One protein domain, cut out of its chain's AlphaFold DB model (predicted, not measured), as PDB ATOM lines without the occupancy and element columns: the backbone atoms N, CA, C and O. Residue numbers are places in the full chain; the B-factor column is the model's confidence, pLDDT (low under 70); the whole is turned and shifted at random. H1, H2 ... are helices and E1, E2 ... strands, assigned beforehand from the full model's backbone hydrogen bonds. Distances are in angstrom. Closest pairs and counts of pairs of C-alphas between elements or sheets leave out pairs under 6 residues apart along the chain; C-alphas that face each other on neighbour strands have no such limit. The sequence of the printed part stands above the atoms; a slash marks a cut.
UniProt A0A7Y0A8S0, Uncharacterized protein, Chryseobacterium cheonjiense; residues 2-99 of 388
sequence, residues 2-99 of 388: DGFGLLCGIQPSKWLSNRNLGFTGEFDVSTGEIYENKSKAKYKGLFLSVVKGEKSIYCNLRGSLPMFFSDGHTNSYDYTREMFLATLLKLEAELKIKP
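What this domain is: This is residues 2 to 99 of the 388 residues of an uncharacterized protein of Chryseobacterium cheonjiense (UniProt A0A7Y0A8S0). A long, twisted antiparallel sheet of five strands makes a slab, with the short helix H1 over one face and the helices H2 and H3 gathered at one end. At the other end residues 28 to 33, the loop of the E2 and E3 hairpin, stick out, and the length runs from this loop to H3. The printed part has 98 residues with five named strands and three named helices, in the chain order E1 H1 E2 E3 E4 E5 H2 H3; the sheet's order is E1 E5 E4 E3 E2, and the class is mixed, helices and strands. It is only just compact, close to loose, with a radius of gyration of the C-alphas of 14.8 A, and elongated, with spans of 48 by 27 by 22 A.

Where its parts are: In the sheet, E1 is residues 3 to 8, 15.4 A long, and begins at C-alpha 3 (-7.854, 0.920, -12.267). E5 is residues 57 to 64, 23.6 A, and E4 is residues 46 to 52, 19.8 A. E3, residues 34 to 43, measures 22.6 A and bends by 88 degrees at residue 37; E2 is residues 24 to 27, with C-alpha 27 at (-32.916, 2.336, 1.593). The helices are H1, residues 12 to 16, H2, residues 65 to 69, and H3, residues 81 to 95, 20.2 A long, ending at C-alpha 95 (-9.628, -8.813, 1.663).

How they stand to each other: E2, E3, E4 and E5 form a meander, each strand the antiparallel neighbour of the one before, and its hairpins are E2 and E3, E3 and E4, E4 and E5. N 47 and O 62 of E4 and E5 are 2.7 A apart, within hydrogen-bond range, as are N 43 and O 46 of E3 and E4 at 2.8 A and N 35 and O 26 of E3 and E2 at 2.8 A. The edge strand E1 is antiparallel to E5 at 163 degrees, with N 6 and O 61 at 2.8 A. H1 is on the sheet over E4 at a height of 8.9 A; the closest C-alphas of H1 and E4 are those of Pro 12 and Val 50, 6.6 A. H2 only grazes the sheet with residues 65 to 68. H3 is not on the sheet but touches H2, closest at the C-alphas of Phe 69 and Thr 87, 5.5 A. H1 and H3 are close but not clearly touching, with the C-alphas of Trp 15 and Leu 95 at 7.3 A. In H1, H2 and H3 every O i to N i+4 pair is within hydrogen-bond range.

The domain as a whole: The C-alphas of Thr 31 and Glu 82, the two farthest apart, are 50.1 A apart. The printed part has no cut, and its one long link is H2 to H3, with 11 residues between them. The mean pLDDT of the printed part is 91.3, and no printed residue is under 70.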
ATOM      1  N   ASP A   2      -3.376   0.892 -13.306       87.19
ATOM      2  CA  ASP A   2      -4.107   1.711 -12.317       87.19
ATOM      3  C   ASP A   2      -5.426   1.087 -11.859       87.19
ATOM      4  O   ASP A   2      -5.441   0.331 -10.889       87.19
ATOM      5  N   GLY A   3      -6.521   1.409 -12.549       89.31
ATOM      6  CA  GLY A   3      -7.854   0.920 -12.267       89.31
ATOM      7  C   GLY A   3      -8.037  -0.543 -12.647       89.31
ATOM      8  O   GLY A   3      -7.668  -0.980 -13.738       89.31
ATOM      9  N   PHE A   4      -8.671  -1.291 -11.754       93.31
ATOM     10  CA  PHE A   4      -9.093  -2.668 -11.974       93.31
ATOM     11  C   PHE A   4     -10.576  -2.816 -11.679       93.31
ATOM     12  O   PHE A   4     -11.133  -2.110 -10.839       93.31
ATOM     13  N   GLY A   5     -11.204  -3.760 -12.369       94.94
ATOM     14  CA  GLY A   5     -12.531  -4.272 -12.051       94.94
ATOM     15  C   GLY A   5     -12.472  -5.790 -12.033       94.94
ATOM     16  O   GLY A   5     -12.021  -6.390 -13.007       94.94
ATOM     17  N   LEU A   6     -12.906  -6.403 -10.938       94.81
ATOM     18  CA  LEU A   6     -12.838  -7.836 -10.684       94.81
ATOM     19  C   LEU A   6     -14.218  -8.369 -10.315       94.81
ATOM     20  O   LEU A   6     -14.957  -7.738  -9.557       94.81
ATOM     21  N   LEU A   7     -14.513  -9.571 -10.802       93.75
ATOM     22  CA  LEU A   7     -15.524 -10.437 -10.213       93.75
ATOM     23  C   LEU A   7     -14.813 -11.388  -9.258       93.75
ATOM     24  O   LEU A   7     -13.985 -12.198  -9.689       93.75
ATOM     25  N   CYS A   8     -15.118 -11.255  -7.974       91.94
ATOM     26  CA  CYS A   8     -14.403 -11.938  -6.920       91.94
ATOM     27  C   CYS A   8     -15.017 -13.303  -6.605       91.94
ATOM     28  O   CYS A   8     -16.208 -13.394  -6.314       91.94
ATOM     29  N   GLY A   9     -14.187 -14.347  -6.594       87.25
ATOM     30  CA  GLY A   9     -14.570 -15.721  -6.239       87.25
ATOM     31  C   GLY A   9     -14.681 -15.961  -4.728       87.25
ATOM     32  O   GLY A   9     -14.426 -17.065  -4.257       87.25
ATOM     33  N   ILE A  10     -14.992 -14.923  -3.950       88.69
ATOM     34  CA  ILE A  10     -15.049 -14.985  -2.489       88.69
ATOM     35  C   ILE A  10     -16.480 -15.233  -2.007       88.69
ATOM     36  O   ILE A  10     -17.441 -14.722  -2.578       88.69
ATOM     37  N   GLN A  11     -16.622 -15.983  -0.912       89.81
ATOM     38  CA  GLN A  11     -17.898 -16.082  -0.209       89.81
ATOM     39  C   GLN A  11     -18.310 -14.712   0.365       89.81
ATOM     40  O   GLN A  11     -17.525 -14.124   1.114       89.81
ATOM     41  N   PRO A  12     -19.537 -14.228   0.093       90.75
ATOM     42  CA  PRO A  12     -20.001 -12.914   0.543       90.75
ATOM     43  C   PRO A  12     -19.889 -12.684   2.052       90.75
ATOM     44  O   PRO A  12     -19.548 -11.582   2.482       90.75
ATOM     45  N   SER A  13     -20.115 -13.729   2.854       90.00
ATOM     46  CA  SER A  13     -20.015 -13.676   4.315       90.00
ATOM     47  C   SER A  13     -18.656 -13.166   4.789       90.00
ATOM     48  O   SER A  13     -18.618 -12.356   5.706       90.00
ATOM     49  N   LYS A  14     -17.553 -13.535   4.120       91.38
ATOM     50  CA  LYS A  14     -16.195 -13.088   4.480       91.38
ATOM     51  C   LYS A  14     -16.002 -11.577   4.355       91.38
ATOM     52  O   LYS A  14     -15.159 -11.017   5.047       91.38
ATOM     53  N   TRP A  15     -16.738 -10.924   3.457       93.31
ATOM     54  CA  TRP A  15     -16.724  -9.468   3.323       93.31
ATOM     55  C   TRP A  15     -17.717  -8.809   4.270       93.31
ATOM     56  O   TRP A  15     -17.353  -7.857   4.954       93.31
ATOM     57  N   LEU A  16     -18.941  -9.332   4.347       90.19
ATOM     58  CA  LEU A  16     -19.997  -8.756   5.178       90.19
ATOM     59  C   LEU A  16     -19.685  -8.850   6.679       90.19
ATOM     60  O   LEU A  16     -20.056  -7.957   7.431       90.19
ATOM     61  N   SER A  17     -18.960  -9.884   7.120       89.62
ATOM     62  CA  SER A  17     -18.525 -10.027   8.515       89.62
ATOM     63  C   SER A  17     -17.227  -9.277   8.835       89.62
ATOM     64  O   SER A  17     -16.797  -9.260   9.990       89.62
ATOM     65  N   ASN A  18     -16.553  -8.695   7.836       89.50
ATOM     66  CA  ASN A  18     -15.296  -7.986   8.046       89.50
ATOM     67  C   ASN A  18     -15.575  -6.569   8.560       89.50
ATOM     68  O   ASN A  18     -15.933  -5.668   7.798       89.50
ATOM     69  N   ARG A  19     -15.355  -6.370   9.865       86.75
ATOM     70  CA  ARG A  19     -15.600  -5.098  10.565       86.75
ATOM     71  C   ARG A  19     -14.828  -3.912   9.976       86.75
ATOM     72  O   ARG A  19     -15.290  -2.785  10.095       86.75
ATOM     73  N   ASN A  20     -13.710  -4.156   9.290       87.38
ATOM     74  CA  ASN A  20     -12.886  -3.099   8.699       87.38
ATOM     75  C   ASN A  20     -13.435  -2.562   7.366       87.38
ATOM     76  O   ASN A  20     -12.945  -1.543   6.885       87.38
ATOM     77  N   LEU A  21     -14.407  -3.240   6.740       89.44
ATOM     78  CA  LEU A  21     -14.930  -2.843   5.427       89.44
ATOM     79  C   LEU A  21     -16.145  -1.918   5.508       89.44
ATOM     80  O   LEU A  21     -16.400  -1.206   4.544       89.44
ATOM     81  N   GLY A  22     -16.871  -1.897   6.632       87.88
ATOM     82  CA  GLY A  22     -17.989  -0.972   6.846       87.88
ATOM     83  C   GLY A  22     -19.020  -0.991   5.711       87.88
ATOM     84  O   GLY A  22     -19.277   0.042   5.094       87.88
ATOM     85  N   PHE A  23     -19.566  -2.167   5.383       91.38
ATOM     86  CA  PHE A  23     -20.571  -2.285   4.324       91.38
ATOM     87  C   PHE A  23     -21.850  -1.523   4.675       91.38
ATOM     88  O   PHE A  23     -22.395  -1.674   5.765       91.38
ATOM     89  N   THR A  24     -22.357  -0.760   3.711       88.75
ATOM     90  CA  THR A  24     -23.632  -0.046   3.798       88.75
ATOM     91  C   THR A  24     -24.620  -0.569   2.759       88.75
ATOM     92  O   THR A  24     -24.228  -1.044   1.686       88.75
ATOM     93  N   GLY A  25     -25.908  -0.515   3.101       86.31
ATOM     94  CA  GLY A  25     -27.026  -0.777   2.193       86.31
ATOM     95  C   GLY A  25     -27.631   0.517   1.649       86.31
ATOM     96  O   GLY A  25     -27.258   1.616   2.061       86.31
ATOM     97  N   GLU A  26     -28.567   0.375   0.718       84.12
ATOM     98  CA  GLU A  26     -29.430   1.468   0.261       84.12
ATOM     99  C   GLU A  26     -30.822   1.279   0.866       84.12
ATOM    100  O   GLU A  26     -31.247   0.147   1.089       84.12
ATOM    101  N   PHE A  27     -31.531   2.371   1.135       86.94
ATOM    102  CA  PHE A  27     -32.916   2.336   1.593       86.94
ATOM    103  C   PHE A  27     -33.717   3.449   0.921       86.94
ATOM    104  O   PHE A  27     -33.154   4.457   0.485       86.94
ATOM    105  N   ASP A  28     -35.021   3.246   0.803       86.75
ATOM    106  CA  ASP A  28     -35.947   4.256   0.323       86.75
ATOM    107  C   ASP A  28     -36.178   5.310   1.411       86.75
ATOM    108  O   ASP A  28     -36.573   4.995   2.531       86.75
ATOM    109  N   VAL A  29     -35.920   6.577   1.093       87.50
ATOM    110  CA  VAL A  29     -36.002   7.673   2.071       87.50
ATOM    111  C   VAL A  29     -37.447   7.956   2.496       87.50
ATOM    112  O   VAL A  29     -37.671   8.448   3.598       87.50
ATOM    113  N   SER A  30     -38.422   7.661   1.635       87.75
ATOM    114  CA  SER A  30     -39.839   7.911   1.900       87.75
ATOM    115  C   SER A  30     -40.508   6.773   2.667       87.75
ATOM    116  O   SER A  30     -41.331   7.043   3.540       87.75
ATOM    117  N   THR A  31     -40.145   5.521   2.378       90.12
ATOM    118  CA  THR A  31     -40.783   4.340   2.988       90.12
ATOM    119  C   THR A  31     -39.938   3.674   4.071       90.12
ATOM    120  O   THR A  31     -40.470   2.913   4.874       90.12
ATOM    121  N   GLY A  32     -38.631   3.943   4.124       84.88
ATOM    122  CA  GLY A  32     -37.690   3.242   5.002       84.88
ATOM    123  C   GLY A  32     -37.364   1.814   4.546       84.88
ATOM    124  O   GLY A  32     -36.617   1.117   5.233       84.88
ATOM    125  N   GLU A  33     -37.898   1.367   3.404       87.06
ATOM    126  CA  GLU A  33     -37.643   0.030   2.869       87.06
ATOM    127  C   GLU A  33     -36.167  -0.135   2.502       87.06
ATOM    128  O   GLU A  33     -35.598   0.655   1.748       87.06
ATOM    129  N   ILE A  34     -35.535  -1.180   3.032       81.69
ATOM    130  CA  ILE A  34     -34.123  -1.472   2.784       81.69
ATOM    131  C   ILE A  34     -33.998  -2.296   1.504       81.69
ATOM    132  O   ILE A  34     -34.557  -3.386   1.377       81.69
ATOM    133  N   TYR A  35     -33.183  -1.820   0.569       77.81
ATOM    134  CA  TYR A  35     -32.819  -2.567  -0.625       77.81
ATOM    135  C   TYR A  35     -31.740  -3.605  -0.279       77.81
ATOM    136  O   TYR A  35     -30.538  -3.346  -0.336       77.81
ATOM    137  N   GLU A  36     -32.163  -4.827   0.051       75.25
ATOM    138  CA  GLU A  36     -31.258  -5.932   0.414       75.25
ATOM    139  C   GLU A  36     -30.411  -6.470  -0.752       75.25
ATOM    140  O   GLU A  36     -29.531  -7.317  -0.579       75.25
ATOM    141  N   ASN A  37     -30.682  -6.026  -1.979       82.12
ATOM    142  CA  ASN A  37     -30.058  -6.585  -3.172       82.12
ATOM    143  C   ASN A  37     -28.613  -6.109  -3.388       82.12
ATOM    144  O   ASN A  37     -27.901  -6.689  -4.217       82.12
ATOM    145  N   LYS A  38     -28.161  -5.073  -2.670       87.75
ATOM    146  CA  LYS A  38     -26.841  -4.483  -2.883       87.75
ATOM    147  C   LYS A  38     -26.250  -3.865  -1.624       87.75
ATOM    148  O   LYS A  38     -26.763  -2.888  -1.094       87.75
ATOM    149  N   SER A  39     -25.072  -4.346  -1.246       91.56
ATOM    150  CA  SER A  39     -24.236  -3.721  -0.218       91.56
ATOM    151  C   SER A  39     -22.949  -3.193  -0.839       91.56
ATOM    152  O   SER A  39     -22.403  -3.803  -1.765       91.56
ATOM    153  N   LYS A  40     -22.447  -2.060  -0.348       94.31
ATOM    154  CA  LYS A  40     -21.227  -1.419  -0.858       94.31
ATOM    155  C   LYS A  40     -20.295  -1.029   0.280       94.31
ATOM    156  O   LYS A  40     -20.748  -0.677   1.357       94.31
ATOM    157  N   ALA A  41     -19.002  -1.032   0.003       95.31
ATOM    158  CA  ALA A  41     -17.971  -0.539   0.905       95.31
ATOM    159  C   ALA A  41     -16.918   0.237   0.109       95.31
ATOM    160  O   ALA A  41     -16.638  -0.087  -1.051       95.31
ATOM    161  N   LYS A  42     -16.323   1.258   0.728       95.31
ATOM    162  CA  LYS A  42     -15.115   1.916   0.220       95.31
ATOM    163  C   LYS A  42     -13.964   1.560   1.144       95.31
ATOM    164  O   LYS A  42     -14.089   1.711   2.351       95.31
ATOM    165  N   TYR A  43     -12.848   1.123   0.582       96.12
ATOM    166  CA  TYR A  43     -11.700   0.694   1.365       96.12
ATOM    167  C   TYR A  43     -10.405   1.041   0.640       96.12
ATOM    168  O   TYR A  43     -10.130   0.476  -0.414       96.12
ATOM    169  N   LYS A  44      -9.627   1.990   1.178       95.31
ATOM    170  CA  LYS A  44      -8.278   2.342   0.689       95.31
ATOM    171  C   LYS A  44      -8.198   2.518  -0.845       95.31
ATOM    172  O   LYS A  44      -7.370   1.918  -1.514       95.31
ATOM    173  N   GLY A  45      -9.105   3.295  -1.443       93.56
ATOM    174  CA  GLY A  45      -9.144   3.510  -2.905       93.56
ATOM    175  C   GLY A  45      -9.838   2.412  -3.730       93.56
ATOM    176  O   GLY A  45      -9.919   2.517  -4.958       93.56
ATOM    177  N   LEU A  46     -10.385   1.389  -3.071       96.44
ATOM    178  CA  LEU A  46     -11.216   0.343  -3.661       96.44
ATOM    179  C   LEU A  46     -12.690   0.545  -3.313       96.44
ATOM    180  O   LEU A  46     -13.050   1.052  -2.253       96.44
ATOM    181  N   PHE A  47     -13.550   0.087  -4.210       96.56
ATOM    182  CA  PHE A  47     -14.991   0.007  -4.055       96.56
ATOM    183  C   PHE A  47     -15.385  -1.461  -4.137       96.56
ATOM    184  O   PHE A  47     -15.265  -2.088  -5.195       96.56
ATOM    185  N   LEU A  48     -15.866  -1.994  -3.024       96.12
ATOM    186  CA  LEU A  48     -16.363  -3.353  -2.922       96.12
ATOM    187  C   LEU A  48     -17.884  -3.328  -3.012       96.12
ATOM    188  O   LEU A  48     -18.536  -2.388  -2.554       96.12
ATOM    189  N   SER A  49     -18.462  -4.361  -3.610       94.88
ATOM    190  CA  SER A  49     -19.908  -4.543  -3.594       94.88
ATOM    191  C   SER A  49     -20.293  -6.008  -3.551       94.88
ATOM    192  O   SER A  49     -19.673  -6.836  -4.215       94.88
ATOM    193  N   VAL A  50     -21.338  -6.297  -2.788       94.19
ATOM    194  CA  VAL A  50     -22.018  -7.587  -2.746       94.19
ATOM    195  C   VAL A  50     -23.382  -7.372  -3.385       94.19
ATOM    196  O   VAL A  50     -24.124  -6.492  -2.957       94.19
ATOM    197  N   VAL A  51     -23.683  -8.115  -4.446       91.56
ATOM    198  CA  VAL A  51     -24.924  -7.975  -5.217       91.56
ATOM    199  C   VAL A  51     -25.659  -9.306  -5.211       91.56
ATOM    200  O   VAL A  51     -25.121 -10.302  -5.692       91.56
ATOM    201  N   LYS A  52     -26.886  -9.324  -4.696       89.50
ATOM    202  CA  LYS A  52     -27.778 -10.486  -4.742       89.50
ATOM    203  C   LYS A  52     -28.505 -10.477  -6.086       89.50
ATOM    204  O   LYS A  52     -29.354  -9.626  -6.331       89.50
ATOM    205  N   GLY A  53     -28.110 -11.373  -6.985       84.00
ATOM    206  CA  GLY A  53     -28.845 -11.637  -8.220       84.00
ATOM    207  C   GLY A  53     -29.934 -12.687  -8.009       84.00
ATOM    208  O   GLY A  53     -30.043 -13.272  -6.935       84.00
ATOM    209  N   GLU A  54     -30.697 -12.973  -9.064       81.44
ATOM    210  CA  GLU A  54     -31.802 -13.947  -9.025       81.44
ATOM    211  C   GLU A  54     -31.344 -15.367  -8.661       81.44
ATOM    212  O   GLU A  54     -32.038 -16.078  -7.945       81.44
ATOM    213  N   LYS A  55     -30.169 -15.784  -9.155       83.62
ATOM    214  CA  LYS A  55     -29.653 -17.158  -9.003       83.62
ATOM    215  C   LYS A  55     -28.429 -17.272  -8.094       83.62
ATOM    216  O   LYS A  55     -28.086 -18.370  -7.673       83.62
ATOM    217  N   SER A  56     -27.737 -16.167  -7.822       85.75
ATOM    218  CA  SER A  56     -26.498 -16.183  -7.041       85.75
ATOM    219  C   SER A  56     -26.122 -14.801  -6.519       85.75
ATOM    220  O   SER A  56     -26.558 -13.774  -7.042       85.75
ATOM    221  N   ILE A  57     -25.262 -14.782  -5.502       90.38
ATOM    222  CA  ILE A  57     -24.679 -13.566  -4.933       90.38
ATOM    223  C   ILE A  57     -23.287 -13.359  -5.530       90.38
ATOM    224  O   ILE A  57     -22.494 -14.295  -5.612       90.38
ATOM    225  N   TYR A  58     -22.988 -12.128  -5.935       90.81
ATOM    226  CA  TYR A  58     -21.737 -11.758  -6.584       90.81
ATOM    227  C   TYR A  58     -20.968 -10.737  -5.752       90.81
ATOM    228  O   TYR A  58     -21.514  -9.704  -5.361       90.81
ATOM    229  N   CYS A  59     -19.679 -10.987  -5.558       94.25
ATOM    230  CA  CYS A  59     -18.745 -10.037  -4.970       94.25
ATOM    231  C   CYS A  59     -17.973  -9.337  -6.090       94.25
ATOM    232  O   CYS A  59     -17.356  -9.993  -6.923       94.25
ATOM    233  N   ASN A  60     -17.993  -8.007  -6.128       95.44
ATOM    234  CA  ASN A  60     -17.251  -7.220  -7.109       95.44
ATOM    235  C   ASN A  60     -16.301  -6.260  -6.406       95.44
ATOM    236  O   ASN A  60     -16.672  -5.627  -5.415       95.44
ATOM    237  N   LEU A  61     -15.116  -6.094  -6.980       95.75
ATOM    238  CA  LEU A  61     -14.140  -5.085  -6.586       95.75
ATOM    239  C   LEU A  61     -13.857  -4.195  -7.788       95.75
ATOM    240  O   LEU A  61     -13.620  -4.691  -8.886       95.75
ATOM    241  N   ARG A  62     -13.846  -2.880  -7.590       96.25
ATOM    242  CA  ARG A  62     -13.312  -1.934  -8.575       96.25
ATOM    243  C   ARG A  62     -12.519  -0.827  -7.900       96.25
ATOM    244  O   ARG A  62     -12.861  -0.447  -6.790       96.25
ATOM    245  N   GLY A  63     -11.519  -0.260  -8.559       95.31
ATOM    246  CA  GLY A  63     -10.755   0.865  -8.010       95.31
ATOM    247  C   GLY A  63      -9.283   0.832  -8.392       95.31
ATOM    248  O   GLY A  63      -8.889   0.051  -9.255       95.31
ATOM    249  N   SER A  64      -8.489   1.693  -7.759       96.00
ATOM    250  CA  SER A  64      -7.058   1.852  -8.042       96.00
ATOM    251  C   SER A  64      -6.236   0.937  -7.134       96.00
ATOM    252  O   SER A  64      -6.184   1.146  -5.922       96.00
ATOM    253  N   LEU A  65      -5.568  -0.065  -7.716       95.44
ATOM    254  CA  LEU A  65      -4.620  -0.896  -6.964       95.44
ATOM    255  C   LEU A  65      -3.410  -0.108  -6.425       95.44
ATOM    256  O   LEU A  65      -3.029  -0.372  -5.287       95.44
ATOM    257  N   PRO A  66      -2.837   0.884  -7.142       94.88
ATOM    258  CA  PRO A  66      -1.812   1.753  -6.561       94.88
ATOM    259  C   PRO A  66      -2.293   2.494  -5.306       94.88
ATOM    260  O   PRO A  66      -1.572   2.577  -4.316       94.88
ATOM    261  N   MET A  67      -3.528   3.000  -5.318       96.00
ATOM    262  CA  MET A  67      -4.080   3.683  -4.147       96.00
ATOM    263  C   MET A  67      -4.275   2.716  -2.974       96.00
ATOM    264  O   MET A  67      -3.997   3.076  -1.835       96.00
ATOM    265  N   PHE A  68      -4.673   1.472  -3.249       96.81
ATOM    266  CA  PHE A  68      -4.759   0.411  -2.242       96.81
ATOM    267  C   PHE A  68      -3.397   0.009  -1.668       96.81
ATOM    268  O   PHE A  68      -3.249  -0.154  -0.452       96.81
ATOM    269  N   PHE A  69      -2.386  -0.117  -2.529       96.38
ATOM    270  CA  PHE A  69      -1.013  -0.388  -2.118       96.38
ATOM    271  C   PHE A  69      -0.530   0.653  -1.105       96.38
ATOM    272  O   PHE A  69      -0.027   0.278  -0.051       96.38
ATOM    273  N   SER A  70      -0.794   1.936  -1.368       94.44
ATOM    274  CA  SER A  70      -0.442   3.054  -0.488       94.44
ATOM    275  C   SER A  70      -1.476   3.338   0.612       94.44
ATOM    276  O   SER A  70      -1.656   4.493   0.974       94.44
ATOM    277  N   ASP A  71      -2.260   2.355   1.051       94.75
ATOM    278  CA  ASP A  71      -3.246   2.510   2.137       94.75
ATOM    279  C   ASP A  71      -4.287   3.631   1.951       94.75
ATOM    280  O   ASP A  71      -4.853   4.160   2.902       94.75
ATOM    281  N   GLY A  72      -4.605   3.964   0.702       93.19
ATOM    282  CA  GLY A  72      -5.546   5.021   0.340       93.19
ATOM    283  C   GLY A  72      -4.920   6.406   0.162       93.19
ATOM    284  O   GLY A  72      -5.647   7.328  -0.194       93.19
ATOM    285  N   HIS A  73      -3.607   6.567   0.362       91.06
ATOM    286  CA  HIS A  73      -2.954   7.879   0.340       91.06
ATOM    287  C   HIS A  73      -2.806   8.490  -1.060       91.06
ATOM    288  O   HIS A  73      -3.190   9.637  -1.268       91.06
ATOM    289  N   THR A  74      -2.229   7.777  -2.036       89.25
ATOM    290  CA  THR A  74      -1.931   8.372  -3.351       89.25
ATOM    291  C   THR A  74      -1.751   7.337  -4.467       89.25
ATOM    292  O   THR A  74      -1.399   6.188  -4.243       89.25
ATOM    293  N   ASN A  75      -1.950   7.753  -5.717       88.50
ATOM    294  CA  ASN A  75      -1.585   6.994  -6.919       88.50
ATOM    295  C   ASN A  75      -0.672   7.809  -7.862       88.50
ATOM    296  O   ASN A  75      -0.711   7.642  -9.092       88.50
ATOM    297  N   SER A  76       0.086   8.755  -7.293       86.38
ATOM    298  CA  SER A  76       0.925   9.707  -8.029       86.38
ATOM    299  C   SER A  76       2.279   9.165  -8.480       86.38
ATOM    300  O   SER A  76       2.914   9.812  -9.305       86.38
ATOM    301  N   TYR A  77       2.691   7.999  -7.993       89.12
ATOM    302  CA  TYR A  77       3.989   7.391  -8.274       89.12
ATOM    303  C   TYR A  77       3.919   6.324  -9.380       89.12
ATOM    304  O   TYR A  77       2.840   5.878  -9.794       89.12
ATOM    305  N   ASP A  78       5.094   5.900  -9.842       91.62
ATOM    306  CA  ASP A  78       5.248   4.805 -10.796       91.62
ATOM    307  C   ASP A  78       4.922   3.470 -10.134       91.62
ATOM    308  O   ASP A  78       5.712   2.922  -9.374       91.62
ATOM    309  N   TYR A  79       3.740   2.938 -10.427       93.69
ATOM    310  CA  TYR A  79       3.311   1.649  -9.900       93.69
ATOM    311  C   TYR A  79       3.901   0.497 -10.720       93.69
ATOM    312  O   TYR A  79       3.387   0.171 -11.802       93.69
ATOM    313  N   THR A  80       4.993  -0.079 -10.212       94.31
ATOM    314  CA  THR A  80       5.783  -1.125 -10.880       94.31
ATOM    315  C   THR A  80       5.192  -2.523 -10.697       94.31
ATOM    316  O   THR A  80       4.277  -2.742  -9.894       94.31
ATOM    317  N   ARG A  81       5.737  -3.499 -11.433       93.75
ATOM    318  CA  ARG A  81       5.368  -4.913 -11.298       93.75
ATOM    319  C   ARG A  81       5.608  -5.437  -9.882       93.75
ATOM    320  O   ARG A  81       4.758  -6.137  -9.346       93.75
ATOM    321  N   GLU A  82       6.721  -5.083  -9.253       92.31
ATOM    322  CA  GLU A  82       7.068  -5.511  -7.892       92.31
ATOM    323  C   GLU A  82       6.041  -4.994  -6.877       92.31
ATOM    324  O   GLU A  82       5.560  -5.751  -6.030       92.31
ATOM    325  N   MET A  83       5.623  -3.731  -7.017       95.06
ATOM    326  CA  MET A  83       4.560  -3.149  -6.190       95.06
ATOM    327  C   MET A  83       3.225  -3.862  -6.418       95.06
ATOM    328  O   MET A  83       2.481  -4.112  -5.469       95.06
ATOM    329  N   PHE A  84       2.924  -4.244  -7.661       95.56
ATOM    330  CA  PHE A  84       1.751  -5.056  -7.971       95.56
ATOM    331  C   PHE A  84       1.798  -6.436  -7.305       95.56
ATOM    332  O   PHE A  84       0.809  -6.826  -6.690       95.56
ATOM    333  N   LEU A  85       2.932  -7.140  -7.337       94.50
ATOM    334  CA  LEU A  85       3.086  -8.429  -6.650       94.50
ATOM    335  C   LEU A  85       2.859  -8.292  -5.137       94.50
ATOM    336  O   LEU A  85       2.102  -9.067  -4.555       94.50
ATOM    337  N   ALA A  86       3.424  -7.258  -4.512       95.44
ATOM    338  CA  ALA A  86       3.166  -6.952  -3.105       95.44
ATOM    339  C   ALA A  86       1.684  -6.614  -2.841       95.44
ATOM    340  O   ALA A  86       1.113  -7.001  -1.821       95.44
ATOM    341  N   THR A  87       1.023  -5.946  -3.790       96.12
ATOM    342  CA  THR A  87      -0.414  -5.648  -3.714       96.12
ATOM    343  C   THR A  87      -1.257  -6.920  -3.771       96.12
ATOM    344  O   THR A  87      -2.254  -7.001  -3.058       96.12
ATOM    345  N   LEU A  88      -0.870  -7.932  -4.555       95.25
ATOM    346  CA  LEU A  88      -1.571  -9.223  -4.578       95.25
ATOM    347  C   LEU A  88      -1.559  -9.894  -3.199       95.25
ATOM    348  O   LEU A  88      -2.614 -10.315  -2.725       95.25
ATOM    349  N   LEU A  89      -0.404  -9.911  -2.526       95.44
ATOM    350  CA  LEU A  89      -0.283 -10.436  -1.160       95.44
ATOM    351  C   LEU A  89      -1.156  -9.645  -0.175       95.44
ATOM    352  O   LEU A  89      -1.850 -10.225   0.657       95.44
ATOM    353  N   LYS A  90      -1.177  -8.313  -0.306       95.75
ATOM    354  CA  LYS A  90      -2.004  -7.431   0.529       95.75
ATOM    355  C   LYS A  90      -3.505  -7.651   0.310       95.75
ATOM    356  O   LYS A  90      -4.267  -7.695   1.275       95.75
ATOM    357  N   LEU A  91      -3.943  -7.829  -0.941       94.75
ATOM    358  CA  LEU A  91      -5.334  -8.149  -1.288       94.75
ATOM    359  C   LEU A  91      -5.774  -9.479  -0.664       94.75
ATOM    360  O   LEU A  91      -6.890  -9.584  -0.148       94.75
ATOM    361  N   GLU A  92      -4.905 -10.487  -0.678       93.81
ATOM    362  CA  GLU A  92      -5.188 -11.761  -0.026       93.81
ATOM    363  C   GLU A  92      -5.231 -11.614   1.501       93.81
ATOM    364  O   GLU A  92      -6.182 -12.074   2.135       93.81
ATOM    365  N   ALA A  93      -4.261 -10.922   2.100       93.31
ATOM    366  CA  ALA A  93      -4.185 -10.744   3.546       93.31
ATOM    367  C   ALA A  93      -5.400  -9.983   4.109       93.31
ATOM    368  O   ALA A  93      -6.059 -10.479   5.034       93.31
ATOM    369  N   GLU A  94      -5.726  -8.824   3.528       94.44
ATOM    370  CA  GLU A  94      -6.741  -7.895   4.047       94.44
ATOM    371  C   GLU A  94      -8.161  -8.220   3.565       94.44
ATOM    372  O   GLU A  94      -9.118  -8.105   4.334       94.44
ATOM    373  N   LEU A  95      -8.316  -8.642   2.304       94.06
ATOM    374  CA  LEU A  95      -9.628  -8.813   1.663       94.06
ATOM    375  C   LEU A  95      -9.968 -10.270   1.334       94.06
ATOM    376  O   LEU A  95     -11.071 -10.533   0.847       94.06
ATOM    377  N   LYS A  96      -9.047 -11.211   1.595       93.50
ATOM    378  CA  LYS A  96      -9.169 -12.645   1.267       93.50
ATOM    379  C   LYS A  96      -9.406 -12.898  -0.230       93.50
ATOM    380  O   LYS A  96     -10.054 -13.872  -0.612       93.50
ATOM    381  N   ILE A  97      -8.882 -12.009  -1.073       92.19
ATOM    382  CA  ILE A  97      -8.976 -12.066  -2.535       92.19
ATOM    383  C   ILE A  97      -7.788 -12.865  -3.069       92.19
ATOM    384  O   ILE A  97      -6.670 -12.365  -3.106       92.19
ATOM    385  N   LYS A  98      -8.044 -14.100  -3.507       92.19
ATOM    386  CA  LYS A  98      -7.030 -15.014  -4.055       92.19
ATOM    387  C   LYS A  98      -6.723 -14.758  -5.539       92.19
ATOM    388  O   LYS A  98      -7.628 -14.955  -6.354       92.19
ATOM    389  N   PRO A  99      -5.521 -14.314  -5.942       90.31
ATOM    390  CA  PRO A  99      -5.252 -13.823  -7.301       90.31
ATOM    391  C   PRO A  99      -5.713 -14.732  -8.457       90.31
ATOM    392  O   PRO A  99      -6.183 -14.235  -9.482       90.31
TER     393      PRO A  99